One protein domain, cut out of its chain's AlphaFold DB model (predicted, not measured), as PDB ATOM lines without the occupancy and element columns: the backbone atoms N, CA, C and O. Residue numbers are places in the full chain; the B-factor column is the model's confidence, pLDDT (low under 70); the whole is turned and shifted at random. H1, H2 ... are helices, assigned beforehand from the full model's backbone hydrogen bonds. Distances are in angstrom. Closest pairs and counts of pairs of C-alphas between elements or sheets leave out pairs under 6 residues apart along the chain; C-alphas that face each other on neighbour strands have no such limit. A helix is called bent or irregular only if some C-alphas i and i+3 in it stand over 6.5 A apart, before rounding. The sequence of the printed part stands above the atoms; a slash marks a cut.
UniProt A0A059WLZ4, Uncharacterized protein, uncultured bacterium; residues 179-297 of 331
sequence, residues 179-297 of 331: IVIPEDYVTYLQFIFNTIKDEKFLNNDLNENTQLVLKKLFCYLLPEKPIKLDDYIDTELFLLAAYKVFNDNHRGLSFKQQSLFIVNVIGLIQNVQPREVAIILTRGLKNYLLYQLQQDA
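This is residues 179 to 297 of the 331 residues of an uncharacterized protein of uncultured bacterium (UniProt A0A059WLZ4). Four helices, H1 to H4, make a slightly splayed up-and-down bundle, each running against the one before it in the chain, and a fifth, H5, folds back beside H4 on the outside of the bundle. H5 meets H4 with its residues 278 to 282 alone, and residues 290 to 297, of which 290 to 295 belong to H5, stick out, as do residues 223 to 231 of the loop between H2 and H3. The printed part has 119 residues, with five named helices in the order H1, H2, H3, H4, H5 and no named strand; its class is all helix. The whole is compact, with a radius of gyration of the C-alphas of 14.6 A, and spans 46 by 32 by 25 A.

H1 is residues 183 to 197, 20.5 A from first to last C-alpha, and begins with C-alpha 183 at (182.184, 100.576, 186.583). H2, residues 208 to 221, is 20.0 A long. H3, residues 235 to 252, is 25.7 A long; it has a kink of 33 degrees near residue 246 and is irregular, with C-alphas 248 and 251 8.1 A apart. H4, residues 255 to 271, is 22.3 A long; it is neither bent nor irregular, but only just: C-alphas 263 and 266 are 6.0 A apart. H5, residues 275 to 295, is the longest at 30.3 A and ends with C-alpha 295 at (163.886, 86.859, 165.226).

H4 is the hub, touching the four other helices. H3 and H4 form a hairpin at a shallow tilt of 6 degrees, their closest C-alphas, of Leu 239 and Ile 269, 6.1 A apart. H1 touches H3 at a steep tilt of 41 degrees, the same way, closest at the C-alphas of Val 186 and Ala 241, 5.6 A. H1 and H2 form a hairpin at a shallow tilt of 31 degrees, closest at the C-alphas of Thr 195 and Thr 210, 6.1 A. H2 and H3 are apart, but only just, at 8.1 A. H4 and H5 form a hairpin at a shallow tilt of 17 degrees, closest at the C-alphas of Gln 270 and Ala 278, 5.3 A; H5 touches H4 with residues 278 to 282 alone. H3 and H5 are near each other, and H5 is apart from H1 and H2. In H1, H2 and H5 every O i to N i+4 pair is within hydrogen-bond range; in H3 12 of 14 are, and in H4 11 of 13.

The two C-alphas farthest apart, of Lys 228 and Ala 297, are 48.3 A apart. The printed part has no cut. The link from H2 to H3 is long, with 13 residues. Mean pLDDT of the printed part is 78.2; residue 179 and residues 274 to 297 are under 70, and H5 has a mean of 51.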
ATOM      1  N   ILE A 179     187.260  92.499 177.866       66.44
ATOM      2  CA  ILE A 179     187.732  93.833 178.240       66.44
ATOM      3  C   ILE A 179     187.010  94.276 179.510       66.44
ATOM      4  O   ILE A 179     185.778  94.248 179.575       66.44
ATOM      5  N   VAL A 180     187.774  94.725 180.504       73.25
ATOM      6  CA  VAL A 180     187.218  95.289 181.732       73.25
ATOM      7  C   VAL A 180     186.722  96.701 181.438       73.25
ATOM      8  O   VAL A 180     187.496  97.612 181.149       73.25
ATOM      9  N   ILE A 181     185.407  96.877 181.502       77.69
ATOM     10  CA  ILE A 181     184.753  98.174 181.334       77.69
ATOM     11  C   ILE A 181     184.738  98.889 182.693       77.69
ATOM     12  O   ILE A 181     184.324  98.265 183.673       77.69
ATOM     13  N   PRO A 182     185.122 100.177 182.771       84.88
ATOM     14  CA  PRO A 182     185.019 100.949 184.006       84.88
ATOM     15  C   PRO A 182     183.600 100.930 184.593       84.88
ATOM     16  O   PRO A 182     182.621 101.173 183.883       84.88
ATOM     17  N   GLU A 183     183.482 100.675 185.898       87.88
ATOM     18  CA  GLU A 183     182.184 100.576 186.583       87.88
ATOM     19  C   GLU A 183     181.387 101.885 186.510       87.88
ATOM     20  O   GLU A 183     180.173 101.861 186.300       87.88
ATOM     21  N   ASP A 184     182.068 103.032 186.566       90.25
ATOM     22  CA  ASP A 184     181.446 104.353 186.423       90.25
ATOM     23  C   ASP A 184     180.748 104.519 185.064       90.25
ATOM     24  O   ASP A 184     179.679 105.129 184.978       90.25
ATOM     25  N   TYR A 185     181.307 103.933 183.997       92.00
ATOM     26  CA  TYR A 185     180.707 103.989 182.662       92.00
ATOM     27  C   TYR A 185     179.408 103.190 182.638       92.00
ATOM     28  O   TYR A 185     178.376 103.694 182.192       92.00
ATOM     29  N   VAL A 186     179.446 101.962 183.165       90.38
ATOM     30  CA  VAL A 186     178.275 101.080 183.249       90.38
ATOM     31  C   VAL A 186     177.192 101.721 184.112       90.38
ATOM     32  O   VAL A 186     176.041 101.789 183.691       90.38
ATOM     33  N   THR A 187     177.558 102.253 185.278       94.31
ATOM     34  CA  THR A 187     176.635 102.903 186.219       94.31
ATOM     35  C   THR A 187     175.941 104.097 185.569       94.31
ATOM     36  O   THR A 187     174.711 104.200 185.612       94.31
ATOM     37  N   TYR A 188     176.697 104.983 184.915       95.75
ATOM     38  CA  TYR A 188     176.125 106.155 184.258       95.75
ATOM     39  C   TYR A 188     175.191 105.773 183.101       95.75
ATOM     40  O   TYR A 188     174.091 106.314 182.973       95.75
ATOM     41  N   LEU A 189     175.575 104.789 182.288       95.81
ATOM     42  CA  LEU A 189     174.744 104.311 181.183       95.81
ATOM     43  C   LEU A 189     173.506 103.551 181.661       95.81
ATOM     44  O   LEU A 189     172.445 103.689 181.055       95.81
ATOM     45  N   GLN A 190     173.597 102.817 182.769       95.81
ATOM     46  CA  GLN A 190     172.446 102.179 183.403       95.81
ATOM     47  C   GLN A 190     171.464 103.223 183.950       95.81
ATOM     48  O   GLN A 190     170.253 103.053 183.822       95.81
ATOM     49  N   PHE A 191     171.961 104.331 184.506       96.75
ATOM     50  CA  PHE A 191     171.121 105.460 184.911       96.75
ATOM     51  C   PHE A 191     170.369 106.074 183.716       96.75
ATOM     52  O   PHE A 191     169.155 106.290 183.792       96.75
ATOM     53  N   ILE A 192     171.058 106.295 182.590       96.12
ATOM     54  CA  ILE A 192     170.429 106.770 181.347       96.12
ATOM     55  C   ILE A 192     169.385 105.759 180.852       96.12
ATOM     56  O   ILE A 192     168.265 106.140 180.512       96.12
ATOM     57  N   PHE A 193     169.725 104.468 180.856       95.88
ATOM     58  CA  PHE A 193     168.827 103.390 180.450       95.88
ATOM     59  C   PHE A 193     167.548 103.368 181.289       95.88
ATOM     60  O   PHE A 193     166.451 103.351 180.736       95.88
ATOM     61  N   ASN A 194     167.674 103.414 182.617       96.06
ATOM     62  CA  ASN A 194     166.533 103.412 183.530       96.06
ATOM     63  C   ASN A 194     165.654 104.655 183.325       96.06
ATOM     64  O   ASN A 194     164.435 104.537 183.280       96.06
ATOM     65  N   THR A 195     166.265 105.820 183.092       96.12
ATOM     66  CA  THR A 195     165.522 107.047 182.759       96.12
ATOM     67  C   THR A 195     164.689 106.872 181.484       96.12
ATOM     68  O   THR A 195     163.519 107.242 181.451       96.12
ATOM     69  N   ILE A 196     165.264 106.262 180.443       94.12
ATOM     70  CA  ILE A 196     164.559 105.975 179.182       94.12
ATOM     71  C   ILE A 196     163.483 104.896 179.367       94.12
ATOM     72  O   ILE A 196     162.427 104.968 178.740       94.12
ATOM     73  N   LYS A 197     163.714 103.905 180.230       94.62
ATOM     74  CA  LYS A 197     162.727 102.869 180.565       94.62
ATOM     75  C   LYS A 197     161.470 103.451 181.209       94.62
ATOM     76  O   LYS A 197     160.372 102.959 180.949       94.62
ATOM     77  N   ASP A 198     161.626 104.509 181.994       94.38
ATOM     78  CA  ASP A 198     160.518 105.201 182.652       94.38
ATOM     79  C   ASP A 198     159.818 106.228 181.734       94.38
ATOM     80  O   ASP A 198     158.803 106.814 182.120       94.38
ATOM     81  N   GLU A 199     160.312 106.436 180.504       92.75
ATOM     82  CA  GLU A 199     159.725 107.368 179.538       92.75
ATOM     83  C   GLU A 199     158.368 106.874 179.014       92.75
ATOM     84  O   GLU A 199     158.241 105.753 178.519       92.75
ATOM     85  N   LYS A 200     157.356 107.749 179.066       88.69
ATOM     86  CA  LYS A 200     155.962 107.452 178.693       88.69
ATOM     87  C   LYS A 200     155.526 108.094 177.374       88.69
ATOM     88  O   LYS A 200     154.466 107.730 176.874       88.69
ATOM     89  N   PHE A 201     156.322 109.004 176.800       82.38
ATOM     90  CA  PHE A 201     156.037 109.689 175.526       82.38
ATOM     91  C   PHE A 201     154.649 110.349 175.477       82.38
ATOM     92  O   PHE A 201     153.829 110.055 174.600       82.38
ATOM     93  N   LEU A 202     154.369 111.248 176.423       79.44
ATOM     94  CA  LEU A 202     153.126 112.021 176.409       79.44
ATOM     95  C   LEU A 202     153.126 112.948 175.183       79.44
ATOM     96  O   LEU A 202     154.050 113.729 175.000       79.44
ATOM     97  N   ASN A 203     152.107 112.841 174.325       77.12
ATOM     98  CA  ASN A 203     151.981 113.614 173.079       77.12
ATOM     99  C   ASN A 203     153.154 113.469 172.086       77.12
ATOM    100  O   ASN A 203     153.354 114.337 171.247       77.12
ATOM    101  N   ASN A 204     153.882 112.345 172.130       74.56
ATOM    102  CA  ASN A 204     155.137 112.110 171.394       74.56
ATOM    103  C   ASN A 204     156.328 112.988 171.820       74.56
ATOM    104  O   ASN A 204     157.390 112.868 171.211       74.56
ATOM    105  N   ASP A 205     156.196 113.776 172.886       80.06
ATOM    106  CA  ASP A 205     157.300 114.538 173.456       80.06
ATOM    107  C   ASP A 205     158.046 113.718 174.517       80.06
ATOM    108  O   ASP A 205     157.481 112.847 175.188       80.06
ATOM    109  N   LEU A 206     159.341 114.001 174.666       85.94
ATOM    110  CA  LEU A 206     160.146 113.476 175.768       85.94
ATOM    111  C   LEU A 206     159.797 114.216 177.054       85.94
ATOM    112  O   LEU A 206     159.633 115.437 177.037       85.94
ATOM    113  N   ASN A 207     159.764 113.511 178.180       91.81
ATOM    114  CA  ASN A 207     159.606 114.175 179.464       91.81
ATOM    115  C   ASN A 207     160.856 115.009 179.817       91.81
ATOM    116  O   ASN A 207     161.960 114.766 179.319       91.81
ATOM    117  N   GLU A 208     160.683 115.998 180.697       91.81
ATOM    118  CA  GLU A 208     161.751 116.933 181.078       91.81
ATOM    119  C   GLU A 208     162.995 116.225 181.634       91.81
ATOM    120  O   GLU A 208     164.122 116.637 181.357       91.81
ATOM    121  N   ASN A 209     162.808 115.133 182.381       93.88
ATOM    122  CA  ASN A 209     163.909 114.379 182.968       93.88
ATOM    123  C   ASN A 209     164.747 113.675 181.888       93.88
ATOM    124  O   ASN A 209     165.969 113.810 181.868       93.88
ATOM    125  N   THR A 210     164.104 112.992 180.940       91.75
ATOM    126  CA  THR A 210     164.765 112.344 179.802       91.75
ATOM    127  C   THR A 210     165.520 113.365 178.958       91.75
ATOM    128  O   THR A 210     166.687 113.149 178.627       91.75
ATOM    129  N   GLN A 211     164.901 114.514 178.659       88.31
ATOM    130  CA  GLN A 211     165.564 115.599 177.928       88.31
ATOM    131  C   GLN A 211     166.802 116.110 178.671       88.31
ATOM    132  O   GLN A 211     167.863 116.284 178.068       88.31
ATOM    133  N   LEU A 212     166.692 116.321 179.984       91.38
ATOM    134  CA  LEU A 212     167.799 116.789 180.811       91.38
ATOM    135  C   LEU A 212     168.954 115.782 180.839       91.38
ATOM    136  O   LEU A 212     170.112 116.182 180.728       91.38
ATOM    137  N   VAL A 213     168.656 114.488 180.972       93.19
ATOM    138  CA  VAL A 213     169.667 113.424 180.986       93.19
ATOM    139  C   VAL A 213     170.373 113.311 179.635       93.19
ATOM    140  O   VAL A 213     171.602 113.272 179.599       93.19
ATOM    141  N   LEU A 214     169.639 113.351 178.519       87.06
ATOM    142  CA  LEU A 214     170.240 113.340 177.181       87.06
ATOM    143  C   LEU A 214     171.079 114.597 176.917       87.06
ATOM    144  O   LEU A 214     172.173 114.505 176.360       87.06
ATOM    145  N   LYS A 215     170.630 115.769 177.381       85.81
ATOM    146  CA  LYS A 215     171.422 117.004 177.310       85.81
ATOM    147  C   LYS A 215     172.709 116.899 178.130       85.81
ATOM    148  O   LYS A 215     173.763 117.319 177.662       85.81
ATOM    149  N   LYS A 216     172.651 116.314 179.331       90.19
ATOM    150  CA  LYS A 216     173.844 116.059 180.152       90.19
ATOM    151  C   LYS A 216     174.807 115.099 179.461       90.19
ATOM    152  O   LYS A 216     175.999 115.377 179.455       90.19
ATOM    153  N   LEU A 217     174.312 114.028 178.836       89.19
ATOM    154  CA  LEU A 217     175.133 113.127 178.022       89.19
ATOM    155  C   LEU A 217     175.827 113.879 176.877       89.19
ATOM    156  O   LEU A 217     177.023 113.695 176.671       89.19
ATOM    157  N   PHE A 218     175.106 114.754 176.175       84.75
ATOM    158  CA  PHE A 218     175.688 115.584 175.121       84.75
ATOM    159  C   PHE A 218     176.820 116.469 175.646       84.75
ATOM    160  O   PHE A 218     177.921 116.419 175.109       84.75
ATOM    161  N   CYS A 219     176.593 117.213 176.730       84.56
ATOM    162  CA  CYS A 219     177.627 118.053 177.340       84.56
ATOM    163  C   CYS A 219     178.798 117.243 177.919       84.56
ATOM    164  O   CYS A 219     179.904 117.761 178.019       84.56
ATOM    165  N   TYR A 220     178.557 115.992 178.313       85.12
ATOM    166  CA  TYR A 220     179.589 115.086 178.810       85.12
ATOM    167  C   TYR A 220     180.509 114.599 177.682       85.12
ATOM    168  O   TYR A 220     181.721 114.548 177.858       85.12
ATOM    169  N   LEU A 221     179.950 114.298 176.506       83.12
ATOM    170  CA  LEU A 221     180.711 113.853 175.332       83.12
ATOM    171  C   LEU A 221     181.335 115.015 174.547       83.12
ATOM    172  O   LEU A 221     182.418 114.869 173.989       83.12
ATOM    173  N   LEU A 222     180.665 116.164 174.498       82.44
ATOM    174  CA  LEU A 222     181.088 117.369 173.781       82.44
ATOM    175  C   LEU A 222     181.062 118.578 174.726       82.44
ATOM    176  O   LEU A 222     180.194 119.448 174.602       82.44
ATOM    177  N   PRO A 223     181.981 118.638 175.702       82.44
ATOM    178  CA  PRO A 223     182.054 119.770 176.610       82.44
ATOM    179  C   PRO A 223     182.471 121.042 175.868       82.44
ATOM    180  O   PRO A 223     183.295 121.023 174.957       82.44
ATOM    181  N   GLU A 224     181.923 122.176 176.305       81.56
ATOM    182  CA  GLU A 224     182.239 123.501 175.749       81.56
ATOM    183  C   GLU A 224     183.650 123.980 176.115       81.56
ATOM    184  O   GLU A 224     184.179 124.904 175.502       81.56
ATOM    185  N   LYS A 225     184.241 123.383 177.152       88.00
ATOM    186  CA  LYS A 225     185.570 123.731 177.650       88.00
ATOM    187  C   LYS A 225     186.592 122.692 177.191       88.00
ATOM    188  O   LYS A 225     186.244 121.512 177.127       88.00
ATOM    189  N   PRO A 226     187.852 123.102 176.965       87.56
ATOM    190  CA  PRO A 226     188.919 122.160 176.673       87.56
ATOM    191  C   PRO A 226     189.074 121.123 177.792       87.56
ATOM    192  O   PRO A 226     189.013 121.457 178.978       87.56
ATOM    193  N   ILE A 227     189.281 119.870 177.399       88.31
ATOM    194  CA  ILE A 227     189.369 118.712 178.290       88.31
ATOM    195  C   ILE A 227     190.841 118.401 178.571       88.31
ATOM    196  O   ILE A 227     191.680 118.457 177.668       88.31
ATOM    197  N   LYS A 228     191.172 118.052 179.817       89.00
ATOM    198  CA  LYS A 228     192.453 117.406 180.131       89.00
ATOM    199  C   LYS A 228     192.343 115.925 179.805       89.00
ATOM    200  O   LYS A 228     191.328 115.319 180.127       89.00
ATOM    201  N   LEU A 229     193.375 115.312 179.229       83.38
ATOM    202  CA  LEU A 229     193.280 113.899 178.847       83.38
ATOM    203  C   LEU A 229     193.099 112.934 180.027       83.38
ATOM    204  O   LEU A 229     192.600 111.836 179.817       83.38
ATOM    205  N   ASP A 230     193.450 113.322 181.253       83.62
ATOM    206  CA  ASP A 230     193.142 112.508 182.439       83.62
ATOM    207  C   ASP A 230     191.640 112.457 182.755       83.62
ATOM    208  O   ASP A 230     191.167 111.471 183.316       83.62
ATOM    209  N   ASP A 231     190.901 113.489 182.343       82.88
ATOM    210  CA  ASP A 231     189.448 113.603 182.478       82.88
ATOM    211  C   ASP A 231     188.721 113.142 181.196       82.88
ATOM    212  O   ASP A 231     187.495 113.230 181.096       82.88
ATOM    213  N   TYR A 232     189.465 112.689 180.180       80.19
ATOM    214  CA  TYR A 232     188.905 112.233 178.914       80.19
ATOM    215  C   TYR A 232     188.199 110.891 179.089       80.19
ATOM    216  O   TYR A 232     188.752 109.924 179.612       80.19
ATOM    217  N   ILE A 233     186.970 110.826 178.591       81.12
ATOM    218  CA  ILE A 233     186.227 109.577 178.492       81.12
ATOM    219  C   ILE A 233     186.823 108.780 177.341       81.12
ATOM    220  O   ILE A 233     186.837 109.263 176.208       81.12
ATOM    221  N   ASP A 234     187.234 107.542 177.601       80.25
ATOM    222  CA  ASP A 234     187.501 106.600 176.523       80.25
ATOM    223  C   ASP A 234     186.170 106.283 175.833       80.25
ATOM    224  O   ASP A 234     185.359 105.478 176.297       80.25
ATOM    225  N   THR A 235     185.918 106.990 174.736       79.50
ATOM    226  CA  THR A 235     184.667 106.931 173.988       79.50
ATOM    227  C   THR A 235     184.399 105.531 173.433       79.50
ATOM    228  O   THR A 235     183.239 105.183 173.209       79.50
ATOM    229  N   GLU A 236     185.431 104.713 173.188       75.50
ATOM    230  CA  GLU A 236     185.281 103.345 172.681       75.50
ATOM    231  C   GLU A 236     184.832 102.400 173.796       75.50
ATOM    232  O   GLU A 236     183.851 101.670 173.628       75.50
ATOM    233  N   LEU A 237     185.490 102.455 174.959       78.56
ATOM    234  CA  LEU A 237     185.062 101.708 176.146       78.56
ATOM    235  C   LEU A 237     183.676 102.151 176.619       78.56
ATOM    236  O   LEU A 237     182.856 101.319 177.009       78.56
ATOM    237  N   PHE A 238     183.383 103.448 176.538       87.19
ATOM    238  CA  PHE A 238     182.072 103.995 176.867       87.19
ATOM    239  C   PHE A 238     180.987 103.510 175.895       87.19
ATOM    240  O   PHE A 238     179.883 103.157 176.310       87.19
ATOM    241  N   LEU A 239     181.300 103.396 174.601       84.31
ATOM    242  CA  LEU A 239     180.389 102.801 173.627       84.31
ATOM    243  C   LEU A 239     180.162 101.307 173.880       84.31
ATOM    244  O   LEU A 239     179.026 100.837 173.808       84.31
ATOM    245  N   LEU A 240     181.225 100.559 174.186       79.88
ATOM    246  CA  LEU A 240     181.130  99.142 174.535       79.88
ATOM    247  C   LEU A 240     180.232  98.942 175.766       79.88
ATOM    248  O   LEU A 240     179.373  98.058 175.770       79.88
ATOM    249  N   ALA A 241     180.373  99.808 176.770       85.88
ATOM    250  CA  ALA A 241     179.498  99.841 177.936       85.88
ATOM    251  C   ALA A 241     178.032 100.076 177.542       85.88
ATOM    252  O   ALA A 241     177.144  99.384 178.040       85.88
ATOM    253  N   ALA A 242     177.768 101.003 176.612       87.94
ATOM    254  CA  ALA A 242     176.409 101.328 176.178       87.94
ATOM    255  C   ALA A 242     175.747 100.141 175.470       87.94
ATOM    256  O   ALA A 242     174.579  99.840 175.723       87.94
ATOM    257  N   TYR A 243     176.508  99.426 174.638       83.00
ATOM    258  CA  TYR A 243     176.051  98.185 174.020       83.00
ATOM    259  C   TYR A 243     175.758  97.095 175.042       83.00
ATOM    260  O   TYR A 243     174.728  96.437 174.928       83.00
ATOM    261  N   LYS A 244     176.629  96.914 176.042       82.56
ATOM    262  CA  LYS A 244     176.432  95.917 177.098       82.56
ATOM    263  C   LYS A 244     175.156  96.200 177.893       82.56
ATOM    264  O   LYS A 244     174.281  95.343 177.962       82.56
ATOM    265  N   VAL A 245     174.994  97.434 178.380       87.56
ATOM    266  CA  VAL A 245     173.788  97.872 179.106       87.56
ATOM    267  C   VAL A 245     172.528  97.655 178.271       87.56
ATOM    268  O   VAL A 245     171.537  97.131 178.780       87.56
ATOM    269  N   PHE A 246     172.554  98.028 176.988       86.12
ATOM    270  CA  PHE A 246     171.416  97.813 176.103       86.12
ATOM    271  C   PHE A 246     171.119  96.322 175.918       86.12
ATOM    272  O   PHE A 246     169.990  95.887 176.128       86.12
ATOM    273  N   ASN A 247     172.125  95.521 175.569       80.62
ATOM    274  CA  ASN A 247     171.959  94.097 175.308       80.62
ATOM    275  C   ASN A 247     171.381  93.355 176.521       80.62
ATOM    276  O   ASN A 247     170.453  92.564 176.361       80.62
ATOM    277  N   ASP A 248     171.851  93.680 177.722       82.62
ATOM    278  CA  ASP A 248     171.434  93.008 178.952       82.62
ATOM    279  C   ASP A 248     169.992  93.365 179.361       82.62
ATOM    280  O   ASP A 248     169.332  92.583 180.047       82.62
ATOM    281  N   ASN A 249     169.460  94.513 178.911       85.62
ATOM    282  CA  ASN A 249     168.204  95.059 179.437       85.62
ATOM    283  C   ASN A 249     167.113  95.381 178.391       85.62
ATOM    284  O   ASN A 249     165.964  95.620 178.774       85.62
ATOM    285  N   HIS A 250     167.413  95.390 177.085       81.12
ATOM    286  CA  HIS A 250     166.518  95.912 176.030       81.12
ATOM    287  C   HIS A 250     165.126  95.265 175.984       81.12
ATOM    288  O   HIS A 250     164.162  95.929 175.608       81.12
ATOM    289  N   ARG A 251     164.989  94.002 176.411       81.19
ATOM    290  CA  ARG A 251     163.698  93.287 176.466       81.19
ATOM    291  C   ARG A 251     162.656  93.981 177.346       81.19
ATOM    292  O   ARG A 251     161.464  93.764 177.169       81.19
ATOM    293  N   GLY A 252     163.095  94.802 178.300       82.06
ATOM    294  CA  GLY A 252     162.217  95.585 179.168       82.06
ATOM    295  C   GLY A 252     161.746  96.916 178.573       82.06
ATOM    296  O   GLY A 252     161.090  97.669 179.289       82.06
ATOM    297  N   LEU A 253     162.103  97.233 177.324       86.19
ATOM    298  CA  LEU A 253     161.788  98.498 176.662       86.19
ATOM    299  C   LEU A 253     160.768  98.310 175.535       86.19
ATOM    300  O   LEU A 253     160.857  97.370 174.748       86.19
ATOM    301  N   SER A 254     159.860  99.273 175.381       87.25
ATOM    302  CA  SER A 254     159.038  99.400 174.170       87.25
ATOM    303  C   SER A 254     159.878  99.816 172.956       87.25
ATOM    304  O   SER A 254     160.949 100.407 173.100       87.25
ATOM    305  N   PHE A 255     159.362  99.610 171.740       81.31
ATOM    306  CA  PHE A 255     160.059  99.991 170.503       81.31
ATOM    307  C   PHE A 255     160.495 101.469 170.470       81.31
ATOM    308  O   PHE A 255     161.607 101.787 170.040       81.31
ATOM    309  N   LYS A 256     159.653 102.388 170.970       80.44
ATOM    310  CA  LYS A 256     159.988 103.822 171.052       80.44
ATOM    311  C   LYS A 256     161.153 104.083 172.014       80.44
ATOM    312  O   LYS A 256     162.046 104.858 171.686       80.44
ATOM    313  N   GLN A 257     161.178 103.409 173.164       87.56
ATOM    314  CA  GLN A 257     162.258 103.531 174.152       87.56
ATOM    315  C   GLN A 257     163.569 102.928 173.633       87.56
ATOM    316  O   GLN A 257     164.627 103.537 173.780       87.56
ATOM    317  N   GLN A 258     163.502 101.771 172.967       83.62
ATOM    318  CA  GLN A 258     164.665 101.164 172.319       83.62
ATOM    319  C   GLN A 258     165.250 102.101 171.259       83.62
ATOM    320  O   GLN A 258     166.447 102.378 171.269       83.62
ATOM    321  N   SER A 259     164.396 102.652 170.393       79.50
ATOM    322  CA  SER A 259     164.800 103.612 169.361       79.50
ATOM    323  C   SER A 259     165.447 104.856 169.967       79.50
ATOM    324  O   SER A 259     166.481 105.310 169.483       79.50
ATOM    325  N   LEU A 260     164.877 105.385 171.054       82.00
ATOM    326  CA  LEU A 260     165.429 106.527 171.775       82.00
ATOM    327  C   LEU A 260     166.844 106.233 172.288       82.00
ATOM    328  O   LEU A 260     167.749 107.016 172.006       82.00
ATOM    329  N   PHE A 261     167.054 105.097 172.966       85.94
ATOM    330  CA  PHE A 261     168.372 104.706 173.477       85.94
ATOM    331  C   PHE A 261     169.382 104.507 172.343       85.94
ATOM    332  O   PHE A 261     170.475 105.071 172.361       85.94
ATOM    333  N   ILE A 262     169.016 103.748 171.312       80.19
ATOM    334  CA  ILE A 262     169.922 103.437 170.206       80.19
ATOM    335  C   ILE A 262     170.319 104.706 169.446       80.19
ATOM    336  O   ILE A 262     171.499 104.937 169.202       80.19
ATOM    337  N   VAL A 263     169.356 105.548 169.081       78.00
ATOM    338  CA  VAL A 263     169.641 106.729 168.257       78.00
ATOM    339  C   VAL A 263     170.332 107.820 169.074       78.00
ATOM    340  O   VAL A 263     171.324 108.384 168.620       78.00
ATOM    341  N   ASN A 264     169.839 108.112 170.281       80.62
ATOM    342  CA  ASN A 264     170.259 109.302 171.029       80.62
ATOM    343  C   ASN A 264     171.382 109.032 172.033       80.62
ATOM    344  O   ASN A 264     172.066 109.972 172.422       80.62
ATOM    345  N   VAL A 265     171.597 107.778 172.444       86.19
ATOM    346  CA  VAL A 265     172.714 107.404 173.326       86.19
ATOM    347  C   VAL A 265     173.821 106.761 172.500       86.19
ATOM    348  O   VAL A 265     174.884 107.355 172.340       86.19
ATOM    349  N   ILE A 266     173.564 105.589 171.910       83.06
ATOM    350  CA  ILE A 266     174.579 104.853 171.136       83.06
ATOM    351  C   ILE A 266     175.015 105.668 169.913       83.06
ATOM    352  O   ILE A 266     176.213 105.862 169.706       83.06
ATOM    353  N   GLY A 267     174.065 106.204 169.143       76.50
ATOM    354  CA  GLY A 267     174.360 107.028 167.971       76.50
ATOM    355  C   GLY A 267     175.140 108.299 168.314       76.50
ATOM    356  O   GLY A 267     176.058 108.674 167.589       76.50
ATOM    357  N   LEU A 268     174.846 108.945 169.445       81.25
ATOM    358  CA  LEU A 268     175.598 110.122 169.883       81.25
ATOM    359  C   LEU A 268     177.049 109.772 170.244       81.25
ATOM    360  O   LEU A 268     177.966 110.445 169.778       81.25
ATOM    361  N   ILE A 269     177.266 108.695 171.008       83.75
ATOM    362  CA  ILE A 269     178.614 108.222 171.361       83.75
ATOM    363  C   ILE A 269     179.397 107.824 170.097       83.75
ATOM    364  O   ILE A 269     180.588 108.095 169.993       83.75
ATOM    365  N   GLN A 270     178.738 107.226 169.102       76.81
ATOM    366  CA  GLN A 270     179.367 106.896 167.818       76.81
ATOM    367  C   GLN A 270     179.796 108.132 167.026       76.81
ATOM    368  O   GLN A 270     180.844 108.109 166.391       76.81
ATOM    369  N   ASN A 271     179.013 109.211 167.056       73.19
ATOM    370  CA  ASN A 271     179.313 110.423 166.289       73.19
ATOM    371  C   ASN A 271     180.503 111.223 166.835       73.19
ATOM    372  O   ASN A 271     181.032 112.069 166.120       73.19
ATOM    373  N   VAL A 272     180.935 110.958 168.069       75.00
ATOM    374  CA  VAL A 272     182.153 111.559 168.637       75.00
ATOM    375  C   VAL A 272     183.399 110.694 168.421       75.00
ATOM    376  O   VAL A 272     184.464 111.012 168.942       75.00
ATOM    377  N   GLN A 273     183.283 109.612 167.645       71.44
ATOM    378  CA  GLN A 273     184.402 108.770 167.221       71.44
ATOM    379  C   GLN A 273     184.962 109.213 165.865       71.44
ATOM    380  O   GLN A 273     184.230 109.783 165.051       71.44
ATOM    381  N   PRO A 274     186.223 108.865 165.547       63.25
ATOM    382  CA  PRO A 274     186.731 108.965 164.186       63.25
ATOM    383  C   PRO A 274     185.795 108.274 163.187       63.25
ATOM    384  O   PRO A 274     185.255 107.195 163.446       63.25
ATOM    385  N   ARG A 275     185.623 108.886 162.011       55.66
ATOM    386  CA  ARG A 275     184.647 108.461 160.991       55.66
ATOM    387  C   ARG A 275     184.750 106.977 160.628       55.66
ATOM    388  O   ARG A 275     183.732 106.321 160.424       55.66
ATOM    389  N   GLU A 276     185.960 106.449 160.525       57.72
ATOM    390  CA  GLU A 276     186.214 105.051 160.155       57.72
ATOM    391  C   GLU A 276     185.705 104.083 161.229       57.72
ATOM    392  O   GLU A 276     185.006 103.117 160.915       57.72
ATOM    393  N   VAL A 277     185.962 104.411 162.496       59.12
ATOM    394  CA  VAL A 277     185.480 103.679 163.672       59.12
ATOM    395  C   VAL A 277     183.952 103.757 163.736       59.12
ATOM    396  O   VAL A 277     183.278 102.728 163.813       59.12
ATOM    397  N   ALA A 278     183.380 104.953 163.565       54.00
ATOM    398  CA  ALA A 278     181.934 105.163 163.533       54.00
ATOM    399  C   ALA A 278     181.231 104.351 162.424       54.00
ATOM    400  O   ALA A 278     180.186 103.747 162.674       54.00
ATOM    401  N   ILE A 279     181.803 104.268 161.214       51.50
ATOM    402  CA  ILE A 279     181.248 103.480 160.094       51.50
ATOM    403  C   ILE A 279     181.196 101.989 160.439       51.50
ATOM    404  O   ILE A 279     180.184 101.331 160.177       51.50
ATOM    405  N   ILE A 280     182.272 101.448 161.011       53.81
ATOM    406  CA  ILE A 280     182.357 100.031 161.388       53.81
ATOM    407  C   ILE A 280     181.311  99.712 162.460       53.81
ATOM    408  O   ILE A 280     180.547  98.754 162.322       53.81
ATOM    409  N   LEU A 281     181.206 100.567 163.475       54.56
ATOM    410  CA  LEU A 281     180.264 100.405 164.581       54.56
ATOM    411  C   LEU A 281     178.801 100.548 164.140       54.56
ATOM    412  O   LEU A 281     177.951  99.773 164.573       54.56
ATOM    413  N   THR A 282     178.507 101.476 163.225       51.47
ATOM    414  CA  THR A 282     177.158 101.675 162.664       51.47
ATOM    415  C   THR A 282     176.714 100.468 161.831       51.47
ATOM    416  O   THR A 282     175.552 100.061 161.877       51.47
ATOM    417  N   ARG A 283     177.635  99.848 161.080       49.78
ATOM    418  CA  ARG A 283     177.356  98.609 160.330       49.78
ATOM    419  C   ARG A 283     177.082  97.432 161.267       49.78
ATOM    420  O   ARG A 283     176.148  96.676 161.011       49.78
ATOM    421  N   GLY A 284     177.830  97.325 162.366       50.59
ATOM    422  CA  GLY A 284     177.564  96.352 163.429       50.59
ATOM    423  C   GLY A 284     176.173  96.528 164.049       50.59
ATOM    424  O   GLY A 284     175.408  95.569 164.121       50.59
ATOM    425  N   LEU A 285     175.804  97.767 164.394       50.12
ATOM    426  CA  LEU A 285     174.484  98.113 164.934       50.12
ATOM    427  C   LEU A 285     173.346  97.756 163.970       50.12
ATOM    428  O   LEU A 285     172.344  97.178 164.380       50.12
ATOM    429  N   LYS A 286     173.505  98.066 162.677       47.53
ATOM    430  CA  LYS A 286     172.520  97.725 161.641       47.53
ATOM    431  C   LYS A 286     172.313  96.214 161.538       47.53
ATOM    432  O   LYS A 286     171.172  95.772 161.458       47.53
ATOM    433  N   ASN A 287     173.392  95.431 161.551       48.75
ATOM    434  CA  ASN A 287     173.307  93.971 161.492       48.75
ATOM    435  C   ASN A 287     172.621  93.394 162.740       48.75
ATOM    436  O   ASN A 287     171.784  92.506 162.617       48.75
ATOM    437  N   TYR A 288     172.916  93.943 163.920       48.50
ATOM    438  CA  TYR A 288     172.253  93.569 165.170       48.50
ATOM    439  C   TYR A 288     170.749  93.897 165.158       48.50
ATOM    440  O   TYR A 288     169.925  93.052 165.495       48.50
ATOM    441  N   LEU A 289     170.375  95.101 164.716       48.81
ATOM    442  CA  LEU A 289     168.978  95.531 164.611       48.81
ATOM    443  C   LEU A 289     168.179  94.704 163.597       48.81
ATOM    444  O   LEU A 289     167.060  94.293 163.888       48.81
ATOM    445  N   LEU A 290     168.753  94.442 162.419       51.09
ATOM    446  CA  LEU A 290     168.126  93.602 161.393       51.09
ATOM    447  C   LEU A 290     167.893  92.175 161.896       51.09
ATOM    448  O   LEU A 290     166.852  91.597 161.604       51.09
ATOM    449  N   TYR A 291     168.824  91.636 162.682       52.34
ATOM    450  CA  TYR A 291     168.686  90.323 163.298       52.34
ATOM    451  C   TYR A 291     167.545  90.268 164.323       52.34
ATOM    452  O   TYR A 291     166.727  89.354 164.270       52.34
ATOM    453  N   GLN A 292     167.444  91.255 165.217       49.34
ATOM    454  CA  GLN A 292     166.353  91.311 166.201       49.34
ATOM    455  C   GLN A 292     164.983  91.417 165.514       49.34
ATOM    456  O   GLN A 292     164.060  90.684 165.852       49.34
ATOM    457  N   LEU A 293     164.882  92.238 164.463       45.84
ATOM    458  CA  LEU A 293     163.664  92.356 163.653       45.84
ATOM    459  C   LEU A 293     163.314  91.069 162.878       45.84
ATOM    460  O   LEU A 293     162.156  90.875 162.520       45.84
ATOM    461  N   GLN A 294     164.294  90.201 162.603       47.09
ATOM    462  CA  GLN A 294     164.088  88.903 161.948       47.09
ATOM    463  C   GLN A 294     163.756  87.774 162.937       47.09
ATOM    464  O   GLN A 294     162.990  86.879 162.583       47.09
ATOM    465  N   GLN A 295     164.265  87.817 164.176       45.16
ATOM    466  CA  GLN A 295     163.886  86.859 165.226       45.16
ATOM    467  C   GLN A 295     162.410  86.975 165.627       45.16
ATOM    468  O   GLN A 295     161.792  85.961 165.939       45.16
ATOM    469  N   ASP A 296     161.826  88.172 165.535       45.12
ATOM    470  CA  ASP A 296     160.387  88.379 165.743       45.12
ATOM    471  C   ASP A 296     159.524  87.864 164.566       45.12
ATOM    472  O   ASP A 296     158.300  87.802 164.683       45.12
ATOM    473  N   ALA A 297     160.133  87.484 163.431       38.88
ATOM    474  CA  ALA A 297     159.424  87.097 162.206       38.88
ATOM    475  C   ALA A 297     159.459  85.587 161.890       38.88
ATOM    476  O   ALA A 297     158.510  85.096 161.281       38.88
TER     477      ALA A 297